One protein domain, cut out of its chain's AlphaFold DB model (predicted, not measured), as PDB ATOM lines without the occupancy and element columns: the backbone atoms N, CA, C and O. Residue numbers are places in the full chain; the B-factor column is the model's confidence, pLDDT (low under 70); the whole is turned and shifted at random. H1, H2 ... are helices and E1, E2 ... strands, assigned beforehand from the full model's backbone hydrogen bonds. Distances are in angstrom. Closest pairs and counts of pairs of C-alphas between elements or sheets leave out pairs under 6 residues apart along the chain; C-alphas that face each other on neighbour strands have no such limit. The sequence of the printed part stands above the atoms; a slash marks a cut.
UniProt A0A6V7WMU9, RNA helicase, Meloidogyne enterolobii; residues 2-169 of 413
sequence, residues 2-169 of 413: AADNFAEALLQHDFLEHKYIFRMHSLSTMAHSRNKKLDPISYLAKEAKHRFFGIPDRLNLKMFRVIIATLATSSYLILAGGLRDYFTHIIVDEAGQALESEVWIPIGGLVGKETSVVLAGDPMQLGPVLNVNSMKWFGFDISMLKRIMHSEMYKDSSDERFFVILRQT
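This is residues 2 to 169 of the 413 residues of the protein "RNA helicase" of Meloidogyne enterolobii (UniProt A0A6V7WMU9). With little regular structure, H1 and H2 pack on a parallel sheet, E1 E2, and H5, with H4 alongside, on another, E3 E4, while H6 lies far out. The 168 printed residues are mixed in class, 66 in seven named helices and four named strands: H1 E1 H2 H3 E2 H4 E3 H5 E4 H6 H7. The whole is compact, radius of gyration of the C-alphas 17.4 A, spans 52, 39 and 34 A.

H1, residues 2 to 11, touches H2, residues 36 to 41, closest at C-alphas 8 and 38, 7.0 A. H4, residues 71 to 79, touches H5, residues 100 to 110, closest at C-alphas 78 and 109, 5.8 A. E3, residues 89 to 92, and E4, residues 116 to 119, are parallel; N 92 and O 118 are 2.8 A apart.

C-alpha 2 is at (10.685, -26.667, -18.517) and C-alpha 119 at (10.507, -22.586, -32.886); H5 is 15.7 A long.

The printed part has no cut; residues 157 to 158 have pLDDT under 70.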
ATOM      1  N   ALA A   2      10.075 -27.581 -17.526       80.12
ATOM      2  CA  ALA A   2      10.685 -26.667 -18.517       80.12
ATOM      3  C   ALA A   2      10.110 -25.233 -18.474       80.12
ATOM      4  O   ALA A   2      10.835 -24.273 -18.232       80.12
ATOM      5  N   ALA A   3       8.783 -25.098 -18.550       88.62
ATOM      6  CA  ALA A   3       8.103 -23.804 -18.423       88.62
ATOM      7  C   ALA A   3       8.315 -23.113 -17.056       88.62
ATOM      8  O   ALA A   3       8.204 -21.894 -16.953       88.62
ATOM      9  N   ASP A   4       8.618 -23.874 -16.001       89.50
ATOM     10  CA  ASP A   4       8.898 -23.328 -14.669       89.50
ATOM     11  C   ASP A   4      10.338 -22.810 -14.591       89.50
ATOM     12  O   ASP A   4      10.557 -21.723 -14.069       89.50
ATOM     13  N   ASN A   5      11.296 -23.537 -15.178       86.94
ATOM     14  CA  ASN A   5      12.692 -23.118 -15.296       86.94
ATOM     15  C   ASN A   5      12.812 -21.842 -16.136       86.94
ATOM     16  O   ASN A   5      13.493 -20.905 -15.727       86.94
ATOM     17  N   PHE A   6      12.100 -21.776 -17.268       88.81
ATOM     18  CA  PHE A   6      12.039 -20.568 -18.090       88.81
ATOM     19  C   PHE A   6      11.462 -19.386 -17.301       88.81
ATOM     20  O   PHE A   6      12.022 -18.293 -17.316       88.81
ATOM     21  N   ALA A   7      10.377 -19.607 -16.551       92.00
ATOM     22  CA  ALA A   7       9.790 -18.571 -15.711       92.00
ATOM     23  C   ALA A   7      10.733 -18.117 -14.585       92.00
ATOM     24  O   ALA A   7      10.839 -16.920 -14.341       92.00
ATOM     25  N   GLU A   8      11.447 -19.035 -13.927       91.38
ATOM     26  CA  GLU A   8      12.467 -18.685 -12.932       91.38
ATOM     27  C   GLU A   8      13.600 -17.855 -13.538       91.38
ATOM     28  O   GLU A   8      13.995 -16.863 -12.933       91.38
ATOM     29  N   ALA A   9      14.105 -18.237 -14.713       88.81
ATOM     30  CA  ALA A   9      15.140 -17.482 -15.412       88.81
ATOM     31  C   ALA A   9      14.648 -16.072 -15.770       88.81
ATOM     32  O   ALA A   9      15.357 -15.094 -15.552       88.81
ATOM     33  N   LEU A  10      13.398 -15.946 -16.227       89.69
ATOM     34  CA  LEU A  10      12.796 -14.653 -16.552       89.69
ATOM     35  C   LEU A  10      12.722 -13.719 -15.337       89.69
ATOM     36  O   LEU A  10      13.001 -12.532 -15.462       89.69
ATOM     37  N   LEU A  11      12.383 -14.263 -14.163       90.25
ATOM     38  CA  LEU A  11      12.302 -13.517 -12.901       90.25
ATOM     39  C   LEU A  11      13.671 -13.081 -12.352       90.25
ATOM     40  O   LEU A  11      13.717 -12.273 -11.429       90.25
ATOM     41  N   GLN A  12      14.780 -13.612 -12.875       88.31
ATOM     42  CA  GLN A  12      16.132 -13.182 -12.494       88.31
ATOM     43  C   GLN A  12      16.588 -11.922 -13.240       88.31
ATOM     44  O   GLN A  12      17.640 -11.374 -12.914       88.31
ATOM     45  N   HIS A  13      15.821 -11.463 -14.230       85.25
ATOM     46  CA  HIS A  13      16.149 -10.279 -15.009       85.25
ATOM     47  C   HIS A  13      15.190  -9.116 -14.727       85.25
ATOM     48  O   HIS A  13      13.977  -9.285 -14.666       85.25
ATOM     49  N   ASP A  14      15.732  -7.898 -14.686       83.00
ATOM     50  CA  ASP A  14      14.972  -6.680 -14.367       83.00
ATOM     51  C   ASP A  14      14.265  -6.035 -15.578       83.00
ATOM     52  O   ASP A  14      13.769  -4.912 -15.491       83.00
ATOM     53  N   PHE A  15      14.212  -6.701 -16.739       86.19
ATOM     54  CA  PHE A  15      13.668  -6.082 -17.957       86.19
ATOM     55  C   PHE A  15      12.132  -5.951 -17.946       86.19
ATOM     56  O   PHE A  15      11.580  -5.175 -18.729       86.19
ATOM     57  N   LEU A  16      11.426  -6.707 -17.093       87.50
ATOM     58  CA  LEU A  16       9.966  -6.686 -17.007       87.50
ATOM     59  C   LEU A  16       9.483  -6.926 -15.571       87.50
ATOM     60  O   LEU A  16       9.799  -7.939 -14.957       87.50
ATOM     61  N   GLU A  17       8.654  -6.018 -15.049       90.94
ATOM     62  CA  GLU A  17       8.054  -6.194 -13.723       90.94
ATOM     63  C   GLU A  17       7.205  -7.475 -13.655       90.94
ATOM     64  O   GLU A  17       6.409  -7.753 -14.557       90.94
ATOM     65  N   HIS A  18       7.279  -8.195 -12.530       91.75
ATOM     66  CA  HIS A  18       6.598  -9.483 -12.342       91.75
ATOM     67  C   HIS A  18       5.087  -9.427 -12.623       91.75
ATOM     68  O   HIS A  18       4.525 -10.383 -13.141       91.75
ATOM     69  N   LYS A  19       4.424  -8.292 -12.355       91.44
ATOM     70  CA  LYS A  19       2.981  -8.104 -12.603       91.44
ATOM     71  C   LYS A  19       2.574  -8.245 -14.079       91.44
ATOM     72  O   LYS A  19       1.394  -8.410 -14.365       91.44
ATOM     73  N   TYR A  20       3.530  -8.157 -15.006       94.31
ATOM     74  CA  TYR A  20       3.316  -8.322 -16.445       94.31
ATOM     75  C   TYR A  20       3.659  -9.727 -16.953       94.31
ATOM     76  O   TYR A  20       3.541  -9.978 -18.153       94.31
ATOM     77  N   ILE A  21       4.074 -10.631 -16.069       95.56
ATOM     78  CA  ILE A  21       4.431 -12.011 -16.389       95.56
ATOM     79  C   ILE A  21       3.378 -12.926 -15.768       95.56
ATOM     80  O   ILE A  21       3.035 -12.790 -14.595       95.56
ATOM     81  N   PHE A  22       2.885 -13.885 -16.546       95.75
ATOM     82  CA  PHE A  22       1.968 -14.904 -16.057       95.75
ATOM     83  C   PHE A  22       2.457 -16.303 -16.401       95.75
ATOM     84  O   PHE A  22       2.594 -16.663 -17.567       95.75
ATOM     85  N   ARG A  23       2.672 -17.124 -15.377       95.31
ATOM     86  CA  ARG A  23       2.919 -18.555 -15.506       95.31
ATOM     87  C   ARG A  23       1.595 -19.309 -15.373       95.31
ATOM     88  O   ARG A  23       1.028 -19.421 -14.286       95.31
ATOM     89  N   MET A  24       1.123 -19.866 -16.487       93.69
ATOM     90  CA  MET A  24      -0.109 -20.649 -16.554       93.69
ATOM     91  C   MET A  24       0.147 -22.142 -16.317       93.69
ATOM     92  O   MET A  24       0.681 -22.860 -17.167       93.69
ATOM     93  N   HIS A  25      -0.276 -22.625 -15.155       91.81
ATOM     94  CA  HIS A  25      -0.137 -24.025 -14.747       91.81
ATOM     95  C   HIS A  25      -1.310 -24.887 -15.221       91.81
ATOM     96  O   HIS A  25      -2.362 -24.372 -15.597       91.81
ATOM     97  N   SER A  26      -1.139 -26.210 -15.175       89.00
ATOM     98  CA  SER A  26      -2.258 -27.127 -15.398       89.00
ATOM     99  C   SER A  26      -3.298 -26.979 -14.288       89.00
ATOM    100  O   SER A  26      -2.960 -26.948 -13.102       89.00
ATOM    101  N   LEU A  27      -4.575 -26.957 -14.671       86.88
ATOM    102  CA  LEU A  27      -5.697 -26.897 -13.731       86.88
ATOM    103  C   LEU A  27      -5.829 -28.173 -12.887       86.88
ATOM    104  O   LEU A  27      -6.427 -28.142 -11.815       86.88
ATOM    105  N   SER A  28      -5.251 -29.287 -13.346       86.06
ATOM    106  CA  SER A  28      -5.213 -30.546 -12.596       86.06
ATOM    107  C   SER A  28      -4.117 -30.585 -11.526       86.06
ATOM    108  O   SER A  28      -4.127 -31.467 -10.667       86.06
ATOM    109  N   THR A  29      -3.168 -29.644 -11.541       84.19
ATOM    110  CA  THR A  29      -2.063 -29.623 -10.579       84.19
ATOM    111  C   THR A  29      -2.521 -29.051  -9.240       84.19
ATOM    112  O   THR A  29      -3.053 -27.942  -9.157       84.19
ATOM    113  N   MET A  30      -2.264 -29.796  -8.161       84.56
ATOM    114  CA  MET A  30      -2.494 -29.301  -6.808       84.56
ATOM    115  C   MET A  30      -1.506 -28.185  -6.475       84.56
ATOM    116  O   MET A  30      -0.293 -28.340  -6.592       84.56
ATOM    117  N   ALA A  31      -2.019 -27.077  -5.956       81.62
ATOM    118  CA  ALA A  31      -1.205 -25.930  -5.585       81.62
ATOM    119  C   ALA A  31      -0.242 -26.231  -4.423       81.62
ATOM    120  O   ALA A  31       0.679 -25.460  -4.193       81.62
ATOM    121  N   HIS A  32      -0.419 -27.307  -3.650       82.81
ATOM    122  CA  HIS A  32       0.471 -27.597  -2.518       82.81
ATOM    123  C   HIS A  32       1.888 -28.016  -2.948       82.81
ATOM    124  O   HIS A  32       2.848 -27.670  -2.269       82.81
ATOM    125  N   SER A  33       2.027 -28.699  -4.089       75.44
ATOM    126  CA  SER A  33       3.319 -29.130  -4.645       75.44
ATOM    127  C   SER A  33       3.979 -28.073  -5.537       75.44
ATOM    128  O   SER A  33       4.952 -28.365  -6.230       75.44
ATOM    129  N   ARG A  34       3.446 -26.845  -5.556       80.31
ATOM    130  CA  ARG A  34       3.922 -25.794  -6.452       80.31
ATOM    131  C   ARG A  34       5.268 -25.226  -6.030       80.31
ATOM    132  O   ARG A  34       5.608 -25.141  -4.848       80.31
ATOM    133  N   ASN A  35       5.974 -24.711  -7.021       86.12
ATOM    134  CA  ASN A  35       7.166 -23.922  -6.807       86.12
ATOM    135  C   ASN A  35       6.810 -22.529  -6.270       86.12
ATOM    136  O   ASN A  35       6.363 -21.661  -7.019       86.12
ATOM    137  N   LYS A  36       7.053 -22.308  -4.974       88.19
ATOM    138  CA  LYS A  36       6.732 -21.046  -4.287       88.19
ATOM    139  C   LYS A  36       7.438 -19.823  -4.880       88.19
ATOM    140  O   LYS A  36       6.941 -18.716  -4.709       88.19
ATOM    141  N   LYS A  37       8.566 -19.997  -5.580       89.94
ATOM    142  CA  LYS A  37       9.247 -18.886  -6.268       89.94
ATOM    143  C   LYS A  37       8.386 -18.277  -7.377       89.94
ATOM    144  O   LYS A  37       8.542 -17.105  -7.689       89.94
ATOM    145  N   LEU A  38       7.473 -19.064  -7.947       92.50
ATOM    146  CA  LEU A  38       6.600 -18.654  -9.045       92.50
ATOM    147  C   LEU A  38       5.245 -18.120  -8.561       92.50
ATOM    148  O   LEU A  38       4.447 -17.677  -9.387       92.50
ATOM    149  N   ASP A  39       4.974 -18.129  -7.251       90.31
ATOM    150  CA  ASP A  39       3.732 -17.598  -6.673       90.31
ATOM    151  C   ASP A  39       3.422 -16.152  -7.122       90.31
ATOM    152  O   ASP A  39       2.261 -15.896  -7.439       90.31
ATOM    153  N   PRO A  40       4.399 -15.222  -7.247       91.56
ATOM    154  CA  PRO A  40       4.131 -13.851  -7.697       91.56
ATOM    155  C   PRO A  40       3.553 -13.733  -9.113       91.56
ATOM    156  O   PRO A  40       2.942 -12.717  -9.431       91.56
ATOM    157  N   ILE A  41       3.755 -14.750  -9.954       93.81
ATOM    158  CA  ILE A  41       3.331 -14.774 -11.361       93.81
ATOM    159  C   ILE A  41       2.347 -15.910 -11.656       93.81
ATOM    160  O   ILE A  41       2.070 -16.206 -12.815       93.81
ATOM    161  N   SER A  42       1.830 -16.580 -10.626       93.69
ATOM    162  CA  SER A  42       0.886 -17.693 -10.761       93.69
ATOM    163  C   SER A  42      -0.502 -17.282 -10.280       93.69
ATOM    164  O   SER A  42      -0.646 -16.460  -9.378       93.69
ATOM    165  N   TYR A  43      -1.546 -17.895 -10.837       91.56
ATOM    166  CA  TYR A  43      -2.927 -17.626 -10.436       91.56
ATOM    167  C   TYR A  43      -3.562 -18.851  -9.772       91.56
ATOM    168  O   TYR A  43      -3.622 -19.934 -10.355       91.56
ATOM    169  N   LEU A  44      -4.053 -18.675  -8.543       90.06
ATOM    170  CA  LEU A  44      -4.737 -19.716  -7.774       90.06
ATOM    171  C   LEU A  44      -6.252 -19.520  -7.837       90.06
ATOM    172  O   LEU A  44      -6.748 -18.424  -7.574       90.06
ATOM    173  N   ALA A  45      -6.987 -20.598  -8.110       86.50
ATOM    174  CA  ALA A  45      -8.444 -20.578  -8.196       86.50
ATOM    175  C   ALA A  45      -9.066 -20.227  -6.833       86.50
ATOM    176  O   ALA A  45      -8.865 -20.933  -5.836       86.50
ATOM    177  N   LYS A  46      -9.831 -19.130  -6.783       84.88
ATOM    178  CA  LYS A  46     -10.448 -18.619  -5.547       84.88
ATOM    179  C   LYS A  46     -11.567 -19.544  -5.073       84.88
ATOM    180  O   LYS A  46     -11.661 -19.862  -3.889       84.88
ATOM    181  N   GLU A  47     -12.357 -20.042  -6.015       83.38
ATOM    182  CA  GLU A  47     -13.510 -20.922  -5.813       83.38
ATOM    183  C   GLU A  47     -13.085 -22.254  -5.184       83.38
ATOM    184  O   GLU A  47     -13.779 -22.815  -4.338       83.38
ATOM    185  N   ALA A  48     -11.886 -22.726  -5.527       80.44
ATOM    186  CA  ALA A  48     -11.311 -23.953  -4.996       80.44
ATOM    187  C   ALA A  48     -10.510 -23.747  -3.698       80.44
ATOM    188  O   ALA A  48      -9.665 -24.579  -3.358       80.44
ATOM    189  N   LYS A  49     -10.727 -22.637  -2.974       84.56
ATOM    190  CA  LYS A  49      -9.965 -22.267  -1.767       84.56
ATOM    191  C   LYS A  49      -8.447 -22.304  -2.001       84.56
ATOM    192  O   LYS A  49      -7.703 -22.775  -1.143       84.56
ATOM    193  N   HIS A  50      -8.000 -21.877  -3.184       84.19
ATOM    194  CA  HIS A  50      -6.594 -21.873  -3.598       84.19
ATOM    195  C   HIS A  50      -5.908 -23.251  -3.601       84.19
ATOM    196  O   HIS A  50      -4.683 -23.338  -3.525       84.19
ATOM    197  N   ARG A  51      -6.681 -24.342  -3.692       84.44
ATOM    198  CA  ARG A  51      -6.139 -25.709  -3.788       84.44
ATOM    199  C   ARG A  51      -5.610 -26.052  -5.175       84.44
ATOM    200  O   ARG A  51      -4.744 -26.915  -5.282       84.44
ATOM    201  N   PHE A  52      -6.118 -25.382  -6.201       87.94
ATOM    202  CA  PHE A  52      -5.747 -25.587  -7.597       87.94
ATOM    203  C   PHE A  52      -5.350 -24.263  -8.236       87.94
ATOM    204  O   PHE A  52      -5.725 -23.183  -7.762       87.94
ATOM    205  N   PHE A  53      -4.604 -24.362  -9.328       89.81
ATOM    206  CA  PHE A  53      -4.397 -23.233 -10.217       89.81
ATOM    207  C   PHE A  53      -5.692 -22.882 -10.945       89.81
ATOM    208  O   PHE A  53      -6.570 -23.723 -11.128       89.81
ATOM    209  N   GLY A  54      -5.816 -21.618 -11.323       88.88
ATOM    210  CA  GLY A  54      -6.928 -21.130 -12.124       88.88
ATOM    211  C   GLY A  54      -6.431 -20.344 -13.326       88.88
ATOM    212  O   GLY A  54      -5.236 -20.085 -13.472       88.88
ATOM    213  N   ILE A  55      -7.378 -19.902 -14.140       89.25
ATOM    214  CA  ILE A  55      -7.126 -18.975 -15.240       89.25
ATOM    215  C   ILE A  55      -7.805 -17.649 -14.881       89.25
ATOM    216  O   ILE A  55      -8.987 -17.662 -14.526       89.25
ATOM    217  N   PRO A  56      -7.078 -16.520 -14.917       90.31
ATOM    218  CA  PRO A  56      -7.682 -15.203 -14.777       90.31
ATOM    219  C   PRO A  56      -8.742 -14.957 -15.855       90.31
ATOM    220  O   PRO A  56      -8.708 -15.560 -16.927       90.31
ATOM    221  N   ASP A  57      -9.661 -14.027 -15.611       89.88
ATOM    222  CA  ASP A  57     -10.568 -13.587 -16.667       89.88
ATOM    223  C   ASP A  57      -9.811 -12.950 -17.848       89.88
ATOM    224  O   ASP A  57      -8.639 -12.567 -17.764       89.88
ATOM    225  N   ARG A  58     -10.516 -12.804 -18.971       89.50
ATOM    226  CA  ARG A  58      -9.960 -12.281 -20.222       89.50
ATOM    227  C   ARG A  58      -9.314 -10.899 -20.088       89.50
ATOM    228  O   ARG A  58      -8.357 -10.626 -20.808       89.50
ATOM    229  N   LEU A  59      -9.829 -10.014 -19.233       89.31
ATOM    230  CA  LEU A  59      -9.263  -8.671 -19.075       89.31
ATOM    231  C   LEU A  59      -7.920  -8.747 -18.353       89.31
ATOM    232  O   LEU A  59      -6.951  -8.150 -18.816       89.31
ATOM    233  N   ASN A  60      -7.847  -9.550 -17.293       90.25
ATOM    234  CA  ASN A  60      -6.602  -9.811 -16.579       90.25
ATOM    235  C   ASN A  60      -5.572 -10.521 -17.463       90.25
ATOM    236  O   ASN A  60      -4.406 -10.136 -17.465       90.25
ATOM    237  N   LEU A  61      -5.989 -11.494 -18.281       92.94
ATOM    238  CA  LEU A  61      -5.085 -12.153 -19.228       92.94
ATOM    239  C   LEU A  61      -4.432 -11.162 -20.205       92.94
ATOM    240  O   LEU A  61      -3.245 -11.282 -20.492       92.94
ATOM    241  N   LYS A  62      -5.180 -10.153 -20.665       91.75
ATOM    242  CA  LYS A  62      -4.679  -9.094 -21.559       91.75
ATOM    243  C   LYS A  62      -3.770  -8.065 -20.877       91.75
ATOM    244  O   LYS A  62      -3.218  -7.202 -21.554       91.75
ATOM    245  N   MET A  63      -3.640  -8.096 -19.552       91.81
ATOM    246  CA  MET A  63      -2.697  -7.223 -18.848       91.81
ATOM    247  C   MET A  63      -1.276  -7.788 -18.841       91.81
ATOM    248  O   MET A  63      -0.320  -7.028 -18.679       91.81
ATOM    249  N   PHE A  64      -1.122  -9.101 -19.013       94.56
ATOM    250  CA  PHE A  64       0.191  -9.728 -19.062       94.56
ATOM    251  C   PHE A  64       0.851  -9.479 -20.417       94.56
ATOM    252  O   PHE A  64       0.238  -9.650 -21.468       94.56
ATOM    253  N   ARG A  65       2.127  -9.088 -20.386       93.69
ATOM    254  CA  ARG A  65       2.957  -8.928 -21.587       93.69
ATOM    255  C   ARG A  65       3.619 -10.239 -21.997       93.69
ATOM    256  O   ARG A  65       3.921 -10.410 -23.172       93.69
ATOM    257  N   VAL A  66       3.833 -11.146 -21.043       95.56
ATOM    258  CA  VAL A  66       4.398 -12.480 -21.274       95.56
ATOM    259  C   VAL A  66       3.531 -13.515 -20.566       95.56
ATOM    260  O   VAL A  66       3.307 -13.418 -19.359       95.56
ATOM    261  N   ILE A  67       3.062 -14.515 -21.313       95.94
ATOM    262  CA  ILE A  67       2.338 -15.669 -20.772       95.94
ATOM    263  C   ILE A  67       3.151 -16.930 -21.057       95.94
ATOM    264  O   ILE A  67       3.449 -17.238 -22.205       95.94
ATOM    265  N   ILE A  68       3.490 -17.664 -20.001       96.19
ATOM    266  CA  ILE A  68       4.307 -18.875 -20.044       96.19
ATOM    267  C   ILE A  68       3.400 -20.069 -19.756       96.19
ATOM    268  O   ILE A  68       2.890 -20.227 -18.641       96.19
ATOM    269  N   ALA A  69       3.215 -20.933 -20.745       94.81
ATOM    270  CA  ALA A  69       2.327 -22.089 -20.692       94.81
ATOM    271  C   ALA A  69       3.030 -23.334 -21.243       94.81
ATOM    272  O   ALA A  69       4.041 -23.224 -21.928       94.81
ATOM    273  N   THR A  70       2.492 -24.519 -20.960       94.31
ATOM    274  CA  THR A  70       2.837 -25.702 -21.757       94.31
ATOM    275  C   THR A  70       1.962 -25.721 -23.009       94.31
ATOM    276  O   THR A  70       0.917 -25.065 -23.046       94.31
ATOM    277  N   LEU A  71       2.355 -26.492 -24.026       94.94
ATOM    278  CA  LEU A  71       1.596 -26.616 -25.275       94.94
ATOM    279  C   LEU A  71       0.129 -26.981 -25.014       94.94
ATOM    280  O   LEU A  71      -0.773 -26.258 -25.430       94.94
ATOM    281  N   ALA A  72      -0.113 -28.013 -24.204       92.81
ATOM    282  CA  ALA A  72      -1.462 -28.422 -23.830       92.81
ATOM    283  C   ALA A  72      -2.229 -27.340 -23.049       92.81
ATOM    284  O   ALA A  72      -3.397 -27.082 -23.350       92.81
ATOM    285  N   THR A  73      -1.608 -26.671 -22.066       92.88
ATOM    286  CA  THR A  73      -2.327 -25.650 -21.283       92.88
ATOM    287  C   THR A  73      -2.604 -24.388 -22.089       92.88
ATOM    288  O   THR A  73      -3.584 -23.708 -21.799       92.88
ATOM    289  N   SER A  74      -1.831 -24.099 -23.142       94.38
ATOM    290  CA  SER A  74      -2.092 -22.971 -24.047       94.38
ATOM    291  C   SER A  74      -3.490 -23.016 -24.688       94.38
ATOM    292  O   SER A  74      -4.059 -21.961 -24.968       94.38
ATOM    293  N   SER A  75      -4.104 -24.205 -24.797       93.38
ATOM    294  CA  SER A  75      -5.499 -24.382 -25.237       93.38
ATOM    295  C   SER A  75      -6.502 -23.524 -24.456       93.38
ATOM    296  O   SER A  75      -7.475 -23.025 -25.024       93.38
ATOM    297  N   TYR A  76      -6.244 -23.254 -23.175       91.81
ATOM    298  CA  TYR A  76      -7.103 -22.398 -22.361       91.81
ATOM    299  C   TYR A  76      -7.071 -20.924 -22.781       91.81
ATOM    300  O   TYR A  76      -8.081 -20.233 -22.642       91.81
ATOM    301  N   LEU A  77      -5.961 -20.435 -23.343       93.00
ATOM    302  CA  LEU A  77      -5.879 -19.072 -23.891       93.00
ATOM    303  C   LEU A  77      -6.789 -18.912 -25.118       93.00
ATOM    304  O   LEU A  77      -7.305 -17.822 -25.372       93.00
ATOM    305  N   ILE A  78      -7.020 -20.014 -25.834       88.56
ATOM    306  CA  ILE A  78      -7.904 -20.090 -26.995       88.56
ATOM    307  C   ILE A  78      -9.358 -20.178 -26.523       88.56
ATOM    308  O   ILE A  78     -10.150 -19.277 -26.796       88.56
ATOM    309  N   LEU A  79      -9.690 -21.233 -25.771       84.56
ATOM    310  CA  LEU A  79     -11.069 -21.585 -25.418       84.56
ATOM    311  C   LEU A  79     -11.686 -20.641 -24.377       84.56
ATOM    312  O   LEU A  79     -12.815 -20.191 -24.546       84.56
ATOM    313  N   ALA A  80     -10.954 -20.338 -23.302       80.00
ATOM    314  CA  ALA A  80     -11.449 -19.512 -22.198       80.00
ATOM    315  C   ALA A  80     -10.977 -18.054 -22.306       80.00
ATOM    316  O   ALA A  80     -11.716 -17.127 -21.974       80.00
ATOM    317  N   GLY A  81      -9.749 -17.838 -22.789       79.75
ATOM    318  CA  GLY A  81      -9.164 -16.505 -22.925       79.75
ATOM    319  C   GLY A  81      -9.672 -15.720 -24.138       79.75
ATOM    320  O   GLY A  81      -9.704 -14.487 -24.100       79.75
ATOM    321  N   GLY A  82     -10.072 -16.397 -25.221       85.69
ATOM    322  CA  GLY A  82     -10.445 -15.739 -26.475       85.69
ATOM    323  C   GLY A  82      -9.335 -14.816 -26.994       85.69
ATOM    324  O   GLY A  82      -9.611 -13.664 -27.360       85.69
ATOM    325  N   LEU A  83      -8.083 -15.285 -26.935       90.88
ATOM    326  CA  LEU A  83      -6.864 -14.539 -27.285       90.88
ATOM    327  C   LEU A  83      -6.318 -14.882 -28.681       90.88
ATOM    328  O   LEU A  83      -5.118 -14.775 -28.925       90.88
ATOM    329  N   ARG A  84      -7.187 -15.285 -29.609       90.75
ATOM    330  CA  ARG A  84      -6.813 -15.418 -31.022       90.75
ATOM    331  C   ARG A  84      -6.361 -14.062 -31.573       90.75
ATOM    332  O   ARG A  84      -7.021 -13.065 -31.281       90.75
ATOM    333  N   ASP A  85      -5.283 -14.047 -32.361       91.75
ATOM    334  CA  ASP A  85      -4.731 -12.829 -32.989       91.75
ATOM    335  C   ASP A  85      -4.353 -11.744 -31.958       91.75
ATOM    336  O   ASP A  85      -4.476 -10.545 -32.190       91.75
ATOM    337  N   TYR A  86      -3.965 -12.171 -30.751       92.69
ATOM    338  CA  TYR A  86      -3.583 -11.259 -29.671       92.69
ATOM    339  C   TYR A  86      -2.065 -11.133 -29.517       92.69
ATOM    340  O   TYR A  86      -1.556 -10.060 -29.193       92.69
ATOM    341  N   PHE A  87      -1.339 -12.232 -29.716       95.31
ATOM    342  CA  PHE A  87       0.098 -12.275 -29.488       95.31
ATOM    343  C   PHE A  87       0.851 -11.828 -30.736       95.31
ATOM    344  O   PHE A  87       0.657 -12.372 -31.821       95.31
ATOM    345  N   THR A  88       1.758 -10.867 -30.566       96.44
ATOM    346  CA  THR A  88       2.690 -10.465 -31.629       96.44
ATOM    347  C   THR A  88       3.763 -11.525 -31.858       96.44
ATOM    348  O   THR A  88       4.261 -11.657 -32.967       96.44
ATOM    349  N   HIS A  89       4.116 -12.283 -30.814       96.75
ATOM    350  CA  HIS A  89       5.126 -13.331 -30.864       96.75
ATOM    351  C   HIS A  89       4.641 -14.568 -30.115       96.75
ATOM    352  O   HIS A  89       4.110 -14.458 -29.008       96.75
ATOM    353  N   ILE A  90       4.872 -15.738 -30.700       97.12
ATOM    354  CA  ILE A  90       4.698 -17.037 -30.052       97.12
ATOM    355  C   ILE A  90       6.035 -17.761 -30.143       97.12
ATOM    356  O   ILE A  90       6.513 -18.041 -31.237       97.12
ATOM    357  N   ILE A  91       6.639 -18.040 -28.990       96.56
ATOM    358  CA  ILE A  91       7.908 -18.761 -28.895       96.56
ATOM    359  C   ILE A  91       7.606 -20.143 -28.326       96.56
ATOM    360  O   ILE A  91       7.054 -20.256 -27.231       96.56
ATOM    361  N   VAL A  92       7.960 -21.178 -29.078       96.50
ATOM    362  CA  VAL A  92       7.882 -22.572 -28.647       96.50
ATOM    363  C   VAL A  92       9.302 -23.051 -28.403       96.50
ATOM    364  O   VAL A  92      10.050 -23.268 -29.350       96.50
ATOM    365  N   ASP A  93       9.666 -23.165 -27.131       93.81
ATOM    366  CA  ASP A  93      10.950 -23.719 -26.705       93.81
ATOM    367  C   ASP A  93      10.877 -25.250 -26.606       93.81
ATOM    368  O   ASP A  93       9.793 -25.810 -26.417       93.81
ATOM    369  N   GLU A  94      12.023 -25.917 -26.745       92.00
ATOM    370  CA  GLU A  94      12.144 -27.380 -26.834       92.00
ATOM    371  C   GLU A  94      11.223 -28.008 -27.907       92.00
ATOM    372  O   GLU A  94      10.750 -29.141 -27.785       92.00
ATOM    373  N   ALA A  95      10.981 -27.287 -29.009       95.00
ATOM    374  CA  ALA A  95      10.097 -27.709 -30.097       95.00
ATOM    375  C   ALA A  95      10.553 -29.014 -30.776       95.00
ATOM    376  O   ALA A  95       9.736 -29.708 -31.376       95.00
ATOM    377  N   GLY A  96      11.839 -29.369 -30.655       92.62
ATOM    378  CA  GLY A  96      12.397 -30.641 -31.125       92.62
ATOM    379  C   GLY A  96      11.816 -31.873 -30.418       92.62
ATOM    380  O   GLY A  96      11.749 -32.937 -31.027       92.62
ATOM    381  N   GLN A  97      11.344 -31.711 -29.177       91.31
ATOM    382  CA  GLN A  97      10.839 -32.782 -28.305       91.31
ATOM    383  C   GLN A  97       9.311 -32.912 -28.321       91.31
ATOM    384  O   GLN A  97       8.767 -33.860 -27.758       91.31
ATOM    385  N   ALA A  98       8.606 -31.944 -28.904       93.56
ATOM    386  CA  ALA A  98       7.151 -31.907 -28.910       93.56
ATOM    387  C   ALA A  98       6.582 -32.636 -30.129       93.56
ATOM    388  O   ALA A  98       7.107 -32.506 -31.241       93.56
ATOM    389  N   LEU A  99       5.465 -33.346 -29.938       94.62
ATOM    390  CA  LEU A  99       4.700 -33.849 -31.075       94.62
ATOM    391  C   LEU A  99       4.243 -32.662 -31.918       94.62
ATOM    392  O   LEU A  99       3.824 -31.630 -31.389       94.62
ATOM    393  N   GLU A 100       4.256 -32.815 -33.237       95.62
ATOM    394  CA  GLU A 100       3.782 -31.750 -34.119       95.62
ATOM    395  C   GLU A 100       2.350 -31.311 -33.785       95.62
ATOM    396  O   GLU A 100       2.056 -30.117 -33.728       95.62
ATOM    397  N   SER A 101       1.475 -32.269 -33.481       94.19
ATOM    398  CA  SER A 101       0.096 -31.998 -33.076       94.19
ATOM    399  C   SER A 101      -0.001 -31.149 -31.804       94.19
ATOM    400  O   SER A 101      -0.920 -30.339 -31.682       94.19
ATOM    401  N   GLU A 102       0.948 -31.276 -30.875       95.06
ATOM    402  CA  GLU A 102       0.999 -30.446 -29.671       95.06
ATOM    403  C   GLU A 102       1.441 -29.020 -29.994       95.06
ATOM    404  O   GLU A 102       0.872 -28.066 -29.460       95.06
ATOM    405  N   VAL A 103       2.420 -28.850 -30.889       96.69
ATOM    406  CA  VAL A 103       2.886 -27.517 -31.304       96.69
ATOM    407  C   VAL A 103       1.809 -26.773 -32.102       96.69
ATOM    408  O   VAL A 103       1.679 -25.550 -31.992       96.69
ATOM    409  N   TRP A 104       0.953 -27.505 -32.817       95.69
ATOM    410  CA  TRP A 104      -0.218 -26.943 -33.487       95.69
ATOM    411  C   TRP A 104      -1.261 -26.345 -32.538       95.69
ATOM    412  O   TRP A 104      -2.023 -25.486 -32.978       95.69
ATOM    413  N   ILE A 105      -1.297 -26.722 -31.253       95.62
ATOM    414  CA  ILE A 105      -2.269 -26.174 -30.292       95.62
ATOM    415  C   ILE A 105      -2.149 -24.641 -30.202       95.62
ATOM    416  O   ILE A 105      -3.123 -23.958 -30.533       95.62
ATOM    417  N   PRO A 106      -0.998 -24.060 -29.801       95.25
ATOM    418  CA  PRO A 106      -0.853 -22.609 -29.778       95.25
ATOM    419  C   PRO A 106      -0.859 -22.002 -31.184       95.25
ATOM    420  O   PRO A 106      -1.453 -20.944 -31.372       95.25
ATOM    421  N   ILE A 107      -0.252 -22.655 -32.182       95.12
ATOM    422  CA  ILE A 107      -0.145 -22.088 -33.534       95.12
ATOM    423  C   ILE A 107      -1.526 -21.943 -34.178       95.12
ATOM    424  O   ILE A 107      -1.915 -20.848 -34.571       95.12
ATOM    425  N   GLY A 108      -2.311 -23.016 -34.232       92.38
ATOM    426  CA  GLY A 108      -3.612 -23.019 -34.898       92.38
ATOM    427  C   GLY A 108      -4.660 -22.136 -34.218       92.38
ATOM    428  O   GLY A 108      -5.570 -21.636 -34.883       92.38
ATOM    429  N   GLY A 109      -4.553 -21.923 -32.902       90.19
ATOM    430  CA  GLY A 109      -5.562 -21.179 -32.147       90.19
ATOM    431  C   GLY A 109      -5.198 -19.749 -31.750       90.19
ATOM    432  O   GLY A 109      -6.112 -18.960 -31.494       90.19
ATOM    433  N   LEU A 110      -3.910 -19.396 -31.682       95.00
ATOM    434  CA  LEU A 110      -3.462 -18.079 -31.206       95.00
ATOM    435  C   LEU A 110      -2.858 -17.197 -32.301       95.00
ATOM    436  O   LEU A 110      -2.950 -15.975 -32.175       95.00
ATOM    437  N   VAL A 111      -2.291 -17.781 -33.363       96.25
ATOM    438  CA  VAL A 111      -1.681 -17.024 -34.467       96.25
ATOM    439  C   VAL A 111      -2.727 -16.186 -35.193       96.25
ATOM    440  O   VAL A 111      -3.832 -16.647 -35.503       96.25
ATOM    441  N   GLY A 112      -2.355 -14.946 -35.488       94.19
ATOM    442  CA  GLY A 112      -3.044 -14.100 -36.447       94.19
ATOM    443  C   GLY A 112      -2.090 -13.533 -37.493       94.19
ATOM    444  O   GLY A 112      -0.979 -14.030 -37.665       94.19
ATOM    445  N   LYS A 113      -2.544 -12.527 -38.247       92.44
ATOM    446  CA  LYS A 113      -1.854 -12.092 -39.480       92.44
ATOM    447  C   LYS A 113      -0.460 -11.519 -39.235       92.44
ATOM    448  O   LYS A 113       0.416 -11.699 -40.068       92.44
ATOM    449  N   GLU A 114      -0.282 -10.849 -38.101       94.31
ATOM    450  CA  GLU A 114       0.952 -10.144 -37.734       94.31
ATOM    451  C   GLU A 114       1.753 -10.902 -36.656       94.31
ATOM    452  O   GLU A 114       2.671 -10.350 -36.050       94.31
ATOM    453  N   THR A 115       1.381 -12.151 -36.350       96.69
ATOM    454  CA  THR A 115       2.060 -12.953 -35.327       96.69
ATOM    455  C   THR A 115       3.321 -13.592 -35.899       96.69
ATOM    456  O   THR A 115       3.251 -14.397 -36.825       96.69
ATOM    457  N   SER A 116       4.470 -13.318 -35.284       95.25
ATOM    458  CA  SER A 116       5.714 -14.042 -35.548       95.25
ATOM    459  C   SER A 116       5.788 -15.305 -34.691       95.25
ATOM    460  O   SER A 116       5.606 -15.250 -33.473       95.25
ATOM    461  N   VAL A 117       6.097 -16.447 -35.305       95.56
ATOM    462  CA  VAL A 117       6.293 -17.719 -34.594       95.56
ATOM    463  C   VAL A 117       7.774 -18.072 -34.591       95.56
ATOM    464  O   VAL A 117       8.420 -18.032 -35.633       95.56
ATOM    465  N   VAL A 118       8.306 -18.416 -33.421       95.62
ATOM    466  CA  VAL A 118       9.685 -18.885 -33.245       95.62
ATOM    467  C   VAL A 118       9.642 -20.292 -32.673       95.62
ATOM    468  O   VAL A 118       9.038 -20.522 -31.626       95.62
ATOM    469  N   LEU A 119      10.299 -21.223 -33.355       95.56
ATOM    470  CA  LEU A 119      10.507 -22.586 -32.886       95.56
ATOM    471  C   LEU A 119      11.964 -22.704 -32.465       95.56
ATOM    472  O   LEU A 119      12.859 -22.578 -33.295       95.56
ATOM    473  N   ALA A 120      12.191 -22.908 -31.176       94.31
ATOM    474  CA  ALA A 120      13.512 -23.087 -30.603       94.31
ATOM    475  C   ALA A 120      13.637 -24.512 -30.065       94.31
ATOM    476  O   ALA A 120      12.682 -25.087 -29.547       94.31
ATOM    477  N   GLY A 121      14.814 -25.098 -30.219       92.62
ATOM    478  CA  GLY A 121      15.103 -26.451 -29.774       92.62
ATOM    479  C   GLY A 121      16.241 -27.050 -30.578       92.62
ATOM    480  O   GLY A 121      16.809 -26.405 -31.458       92.62
ATOM    481  N   ASP A 122      16.556 -28.300 -30.271       91.81
ATOM    482  CA  ASP A 122      17.624 -29.037 -30.928       91.81
ATOM    483  C   ASP A 122      17.048 -30.287 -31.614       91.81
ATOM    484  O   ASP A 122      16.624 -31.213 -30.915       91.81
ATOM    485  N   PRO A 123      16.997 -30.339 -32.960       90.38
ATOM    486  CA  PRO A 123      16.471 -31.494 -33.688       90.38
ATOM    487  C   PRO A 123      17.387 -32.727 -33.608       90.38
ATOM    488  O   PRO A 123      16.958 -33.810 -34.007       90.38
ATOM    489  N   MET A 124      18.626 -32.566 -33.123       90.81
ATOM    490  CA  MET A 124      19.614 -33.635 -32.940       90.81
ATOM    491  C   MET A 124      19.627 -34.191 -31.507       90.81
ATOM    492  O   MET A 124      20.405 -35.094 -31.191       90.81
ATOM    493  N   GLN A 125      18.754 -33.692 -30.626       90.38
ATOM    494  CA  GLN A 125      18.475 -34.286 -29.315       90.38
ATOM    495  C   GLN A 125      17.193 -35.131 -29.347       90.38
ATOM    496  O   GLN A 125      16.617 -35.378 -30.403       90.38
ATOM    497  N   LEU A 126      16.775 -35.641 -28.182       88.00
ATOM    498  CA  LEU A 126      15.559 -36.442 -28.029       88.00
ATOM    499  C   LEU A 126      14.355 -35.826 -28.759       88.00
ATOM    500  O   LEU A 126      14.000 -34.674 -28.527       88.00
ATOM    501  N   GLY A 127      13.724 -36.634 -29.610       89.19
ATOM    502  CA  GLY A 127      12.469 -36.298 -30.271       89.19
ATOM    503  C   GLY A 127      11.231 -36.574 -29.402       89.19
ATOM    504  O   GLY A 127      11.353 -36.893 -28.214       89.19
ATOM    505  N   PRO A 128      10.032 -36.496 -29.999       90.69
ATOM    506  CA  PRO A 128       8.769 -36.790 -29.335       90.69
ATOM    507  C   PRO A 128       8.694 -38.213 -28.777       90.69
ATOM    508  O   PRO A 128       9.123 -39.185 -29.404       90.69
ATOM    509  N   VAL A 129       8.106 -38.347 -27.587       84.94
ATOM    510  CA  VAL A 129       7.897 -39.648 -26.939       84.94
ATOM    511  C   VAL A 129       6.558 -40.230 -27.376       84.94
ATOM    512  O   VAL A 129       5.501 -39.671 -27.090       84.94
ATOM    513  N   LEU A 130       6.606 -41.389 -28.032       85.62
ATOM    514  CA  LEU A 130       5.427 -42.125 -28.480       85.62
ATOM    515  C   LEU A 130       5.113 -43.284 -27.532       85.62
ATOM    516  O   LEU A 130       6.001 -44.030 -27.126       85.62
ATOM    517  N   ASN A 131       3.827 -43.465 -27.223       84.06
ATOM    518  CA  ASN A 131       3.353 -44.622 -26.454       84.06
ATOM    519  C   ASN A 131       3.227 -45.886 -27.315       84.06
ATOM    520  O   ASN A 131       3.270 -46.997 -26.794       84.06
ATOM    521  N   VAL A 132       3.043 -45.712 -28.625       87.19
ATOM    522  CA  VAL A 132       2.829 -46.789 -29.592       87.19
ATOM    523  C   VAL A 132       3.943 -46.708 -30.627       87.19
ATOM    524  O   VAL A 132       4.009 -45.743 -31.382       87.19
ATOM    525  N   ASN A 133       4.833 -47.701 -30.649       82.75
ATOM    526  CA  ASN A 133       6.023 -47.663 -31.506       82.75
ATOM    527  C   ASN A 133       5.696 -47.703 -33.005       82.75
ATOM    528  O   ASN A 133       6.417 -47.072 -33.768       82.75
ATOM    529  N   SER A 134       4.606 -48.359 -33.424       89.56
ATOM    530  CA  SER A 134       4.193 -48.392 -34.838       89.56
ATOM    531  C   SER A 134       3.819 -47.013 -35.391       89.56
ATOM    532  O   SER A 134       3.846 -46.810 -36.596       89.56
ATOM    533  N   MET A 135       3.556 -46.017 -34.533       89.94
ATOM    534  CA  MET A 135       3.321 -44.635 -34.974       89.94
ATOM    535  C   MET A 135       4.555 -43.985 -35.618       89.94
ATOM    536  O   MET A 135       4.416 -42.997 -36.338       89.94
ATOM    537  N   LYS A 136       5.754 -44.532 -35.385       88.31
ATOM    538  CA  LYS A 136       6.982 -44.083 -36.054       88.31
ATOM    539  C   LYS A 136       6.942 -44.313 -37.560       88.31
ATOM    540  O   LYS A 136       7.387 -43.448 -38.299       88.31
ATOM    541  N   TRP A 137       6.322 -45.405 -38.011       89.31
ATOM    542  CA  TRP A 137       6.128 -45.691 -39.439       89.31
ATOM    543  C   TRP A 137       5.296 -44.613 -40.142       89.31
ATOM    544  O   TRP A 137       5.427 -44.386 -41.336       89.31
ATOM    545  N   PHE A 138       4.479 -43.881 -39.381       91.81
ATOM    546  CA  PHE A 138       3.693 -42.751 -39.874       91.81
ATOM    547  C   PHE A 138       4.354 -41.386 -39.588       91.81
ATOM    548  O   PHE A 138       3.715 -40.344 -39.745       91.81
ATOM    549  N   GLY A 139       5.610 -41.361 -39.127       90.88
ATOM    550  CA  GLY A 139       6.393 -40.144 -38.890       90.88
ATOM    551  C   GLY A 139       5.954 -39.301 -37.687       90.88
ATOM    552  O   GLY A 139       6.247 -38.103 -37.632       90.88
ATOM    553  N   PHE A 140       5.241 -39.878 -36.712       91.88
ATOM    554  CA  PHE A 140       4.805 -39.146 -35.509       91.88
ATOM    555  C   PHE A 140       5.951 -38.806 -34.547       91.88
ATOM    556  O   PHE A 140       5.782 -37.970 -33.662       91.88
ATOM    557  N   ASP A 141       7.117 -39.428 -34.706       90.12
ATOM    558  CA  ASP A 141       8.351 -39.100 -33.989       90.12
ATOM    559  C   ASP A 141       9.161 -37.982 -34.665       90.12
ATOM    560  O   ASP A 141      10.231 -37.604 -34.185       90.12
ATOM    561  N   ILE A 142       8.641 -37.393 -35.743       93.19
ATOM    562  CA  ILE A 142       9.216 -36.206 -36.368       93.19
ATOM    563  C   ILE A 142       8.524 -34.971 -35.790       93.19
ATOM    564  O   ILE A 142       7.341 -34.715 -36.030       93.19
ATOM    565  N   SER A 143       9.274 -34.181 -35.021       95.69
ATOM    566  CA  SER A 143       8.790 -32.901 -34.507       95.69
ATOM    567  C   SER A 143       8.622 -31.871 -35.621       95.69
ATOM    568  O   SER A 143       9.291 -31.921 -36.657       95.69
ATOM    569  N   MET A 144       7.764 -30.879 -35.381       95.44
ATOM    570  CA  MET A 144       7.524 -29.805 -36.347       95.44
ATOM    571  C   MET A 144       8.795 -29.004 -36.651       95.44
ATOM    572  O   MET A 144       9.026 -28.634 -37.799       95.44
ATOM    573  N   LEU A 145       9.656 -28.800 -35.643       94.31
ATOM    574  CA  LEU A 145      10.969 -28.184 -35.832       94.31
ATOM    575  C   LEU A 145      11.811 -29.001 -36.820       94.31
ATOM    576  O   LEU A 145      12.250 -28.462 -37.833       94.31
ATOM    577  N   LYS A 146      11.975 -30.309 -36.572       92.56
ATOM    578  CA  LYS A 146      12.759 -31.185 -37.452       92.56
ATOM    579  C   LYS A 146      12.181 -31.206 -38.868       92.56
ATOM    580  O   LYS A 146      12.940 -31.055 -39.820       92.56
ATOM    581  N   ARG A 147      10.856 -31.314 -39.019       93.31
ATOM    582  CA  ARG A 147      10.184 -31.327 -40.330       93.31
ATOM    583  C   ARG A 147      10.428 -30.043 -41.121       93.31
ATOM    584  O   ARG A 147      10.787 -30.114 -42.291       93.31
ATOM    585  N   ILE A 148      10.264 -28.879 -40.489       91.50
ATOM    586  CA  ILE A 148      10.465 -27.580 -41.146       91.50
ATOM    587  C   ILE A 148      11.924 -27.418 -41.569       91.50
ATOM    588  O   ILE A 148      12.168 -27.050 -42.715       91.50
ATOM    589  N   MET A 149      12.879 -27.758 -40.698       88.38
ATOM    590  CA  MET A 149      14.312 -27.648 -41.001       88.38
ATOM    591  C   MET A 149      14.743 -28.499 -42.204       88.38
ATOM    592  O   MET A 149      15.669 -28.114 -42.902       88.38
ATOM    593  N   HIS A 150      14.063 -29.618 -42.479       87.69
ATOM    594  CA  HIS A 150      14.360 -30.486 -43.628       87.69
ATOM    595  C   HIS A 150      13.521 -30.172 -44.875       87.69
ATOM    596  O   HIS A 150      13.714 -30.800 -45.915       87.69
ATOM    597  N   SER A 151      12.582 -29.226 -44.798       88.44
ATOM    598  CA  SER A 151      11.780 -28.833 -45.959       88.44
ATOM    599  C   SER A 151      12.599 -27.996 -46.944       88.44
ATOM    600  O   SER A 151      13.498 -27.261 -46.539       88.44
ATOM    601  N   GLU A 152      12.263 -28.058 -48.234       83.94
ATOM    602  CA  GLU A 152      13.011 -27.388 -49.315       83.94
ATOM    603  C   GLU A 152      13.232 -25.887 -49.075       83.94
ATOM    604  O   GLU A 152      14.259 -25.339 -49.459       83.94
ATOM    605  N   MET A 153      12.294 -25.217 -48.397       80.00
ATOM    606  CA  MET A 153      12.415 -23.788 -48.090       80.00
ATOM    607  C   MET A 153      13.515 -23.461 -47.069       80.00
ATOM    608  O   MET A 153      13.958 -22.315 -47.015       80.00
ATOM    609  N   TYR A 154      13.934 -24.429 -46.250       81.19
ATOM    610  CA  TYR A 154      14.843 -24.204 -45.122       81.19
ATOM    611  C   TYR A 154      16.102 -25.077 -45.154       81.19
ATOM    612  O   TYR A 154      17.108 -24.643 -44.602       81.19
ATOM    613  N   LYS A 155      16.074 -26.246 -45.811       73.06
ATOM    614  CA  LYS A 155      17.154 -27.250 -45.794       73.06
ATOM    615  C   LYS A 155      18.526 -26.678 -46.164       73.06
ATOM    616  O   LYS A 155      19.498 -26.947 -45.472       73.06
ATOM    617  N   ASP A 156      18.571 -25.834 -47.193       70.38
ATOM    618  CA  ASP A 156      19.800 -25.186 -47.676       70.38
ATOM    619  C   ASP A 156      19.796 -23.671 -47.423       70.38
ATOM    620  O   ASP A 156      20.572 -22.910 -48.008       70.38
ATOM    621  N   SER A 157      18.879 -23.195 -46.578       66.69
ATOM    622  CA  SER A 157      18.759 -21.769 -46.326       66.69
ATOM    623  C   SER A 157      19.847 -21.308 -45.366       66.69
ATOM    624  O   SER A 157      19.788 -21.538 -44.160       66.69
ATOM    625  N   SER A 158      20.810 -20.557 -45.894       66.75
ATOM    626  CA  SER A 158      21.731 -19.752 -45.089       66.75
ATOM    627  C   SER A 158      21.104 -18.427 -44.631       66.75
ATOM    628  O   SER A 158      21.822 -17.503 -44.246       66.75
ATOM    629  N   ASP A 159      19.785 -18.265 -44.764       80.31
ATOM    630  CA  ASP A 159      19.106 -17.022 -44.427       80.31
ATOM    631  C   ASP A 159      18.852 -16.925 -42.920       80.31
ATOM    632  O   ASP A 159      17.860 -17.412 -42.366       80.31
ATOM    633  N   GLU A 160      19.759 -16.207 -42.265       78.38
ATOM    634  CA  GLU A 160      19.738 -15.950 -40.827       78.38
ATOM    635  C   GLU A 160      18.479 -15.205 -40.344       78.38
ATOM    636  O   GLU A 160      18.243 -15.107 -39.141       78.38
ATOM    637  N   ARG A 161      17.632 -14.686 -41.248       78.75
ATOM    638  CA  ARG A 161      16.374 -14.022 -40.868       78.75
ATOM    639  C   ARG A 161      15.331 -14.988 -40.318       78.75
ATOM    640  O   ARG A 161      14.460 -14.558 -39.566       78.75
ATOM    641  N   PHE A 162      15.381 -16.256 -40.715       79.81
ATOM    642  CA  PHE A 162      14.388 -17.260 -40.323       79.81
ATOM    643  C   PHE A 162      14.994 -18.598 -39.897       79.81
ATOM    644  O   PHE A 162      14.274 -19.450 -39.381       79.81
ATOM    645  N   PHE A 163      16.308 -18.773 -40.056       84.94
ATOM    646  CA  PHE A 163      17.025 -19.956 -39.611       84.94
ATOM    647  C   PHE A 163      18.322 -19.558 -38.903       84.94
ATOM    648  O   PHE A 163      19.221 -18.989 -39.511       84.94
ATOM    649  N   VAL A 164      18.425 -19.838 -37.601       87.62
ATOM    650  CA  VAL A 164      19.579 -19.435 -36.782       87.62
ATOM    651  C   VAL A 164      20.125 -20.641 -36.030       87.62
ATOM    652  O   VAL A 164      19.430 -21.224 -35.201       87.62
ATOM    653  N   ILE A 165      21.397 -20.975 -36.271       87.44
ATOM    654  CA  ILE A 165      22.126 -22.000 -35.514       87.44
ATOM    655  C   ILE A 165      23.000 -21.324 -34.457       87.44
ATOM    656  O   ILE A 165      23.906 -20.547 -34.766       87.44
ATOM    657  N   LEU A 166      22.774 -21.667 -33.189       90.94
ATOM    658  CA  LEU A 166      23.625 -21.235 -32.085       90.94
ATOM    659  C   LEU A 166      24.825 -22.178 -31.954       90.94
ATOM    660  O   LEU A 166      24.697 -23.313 -31.507       90.94
ATOM    661  N   ARG A 167      26.007 -21.696 -32.347       91.00
ATOM    662  CA  ARG A 167      27.234 -22.512 -32.402       91.00
ATOM    663  C   ARG A 167      28.054 -22.502 -31.116       91.00
ATOM    664  O   ARG A 167      28.791 -23.445 -30.857       91.00
ATOM    665  N   GLN A 168      27.970 -21.432 -30.328       91.25
ATOM    666  CA  GLN A 168      28.743 -21.295 -29.092       91.25
ATOM    667  C   GLN A 168      28.061 -22.054 -27.957       91.25
ATOM    668  O   GLN A 168      26.906 -21.780 -27.634       91.25
ATOM    669  N   THR A 169      28.787 -22.972 -27.325       88.31
ATOM    670  CA  THR A 169      28.315 -23.703 -26.150       88.31
ATOM    671  C   THR A 169      29.115 -23.344 -24.910       88.31
ATOM    672  O   THR A 169      30.341 -23.244 -24.929       88.31
TER     673      THR A 169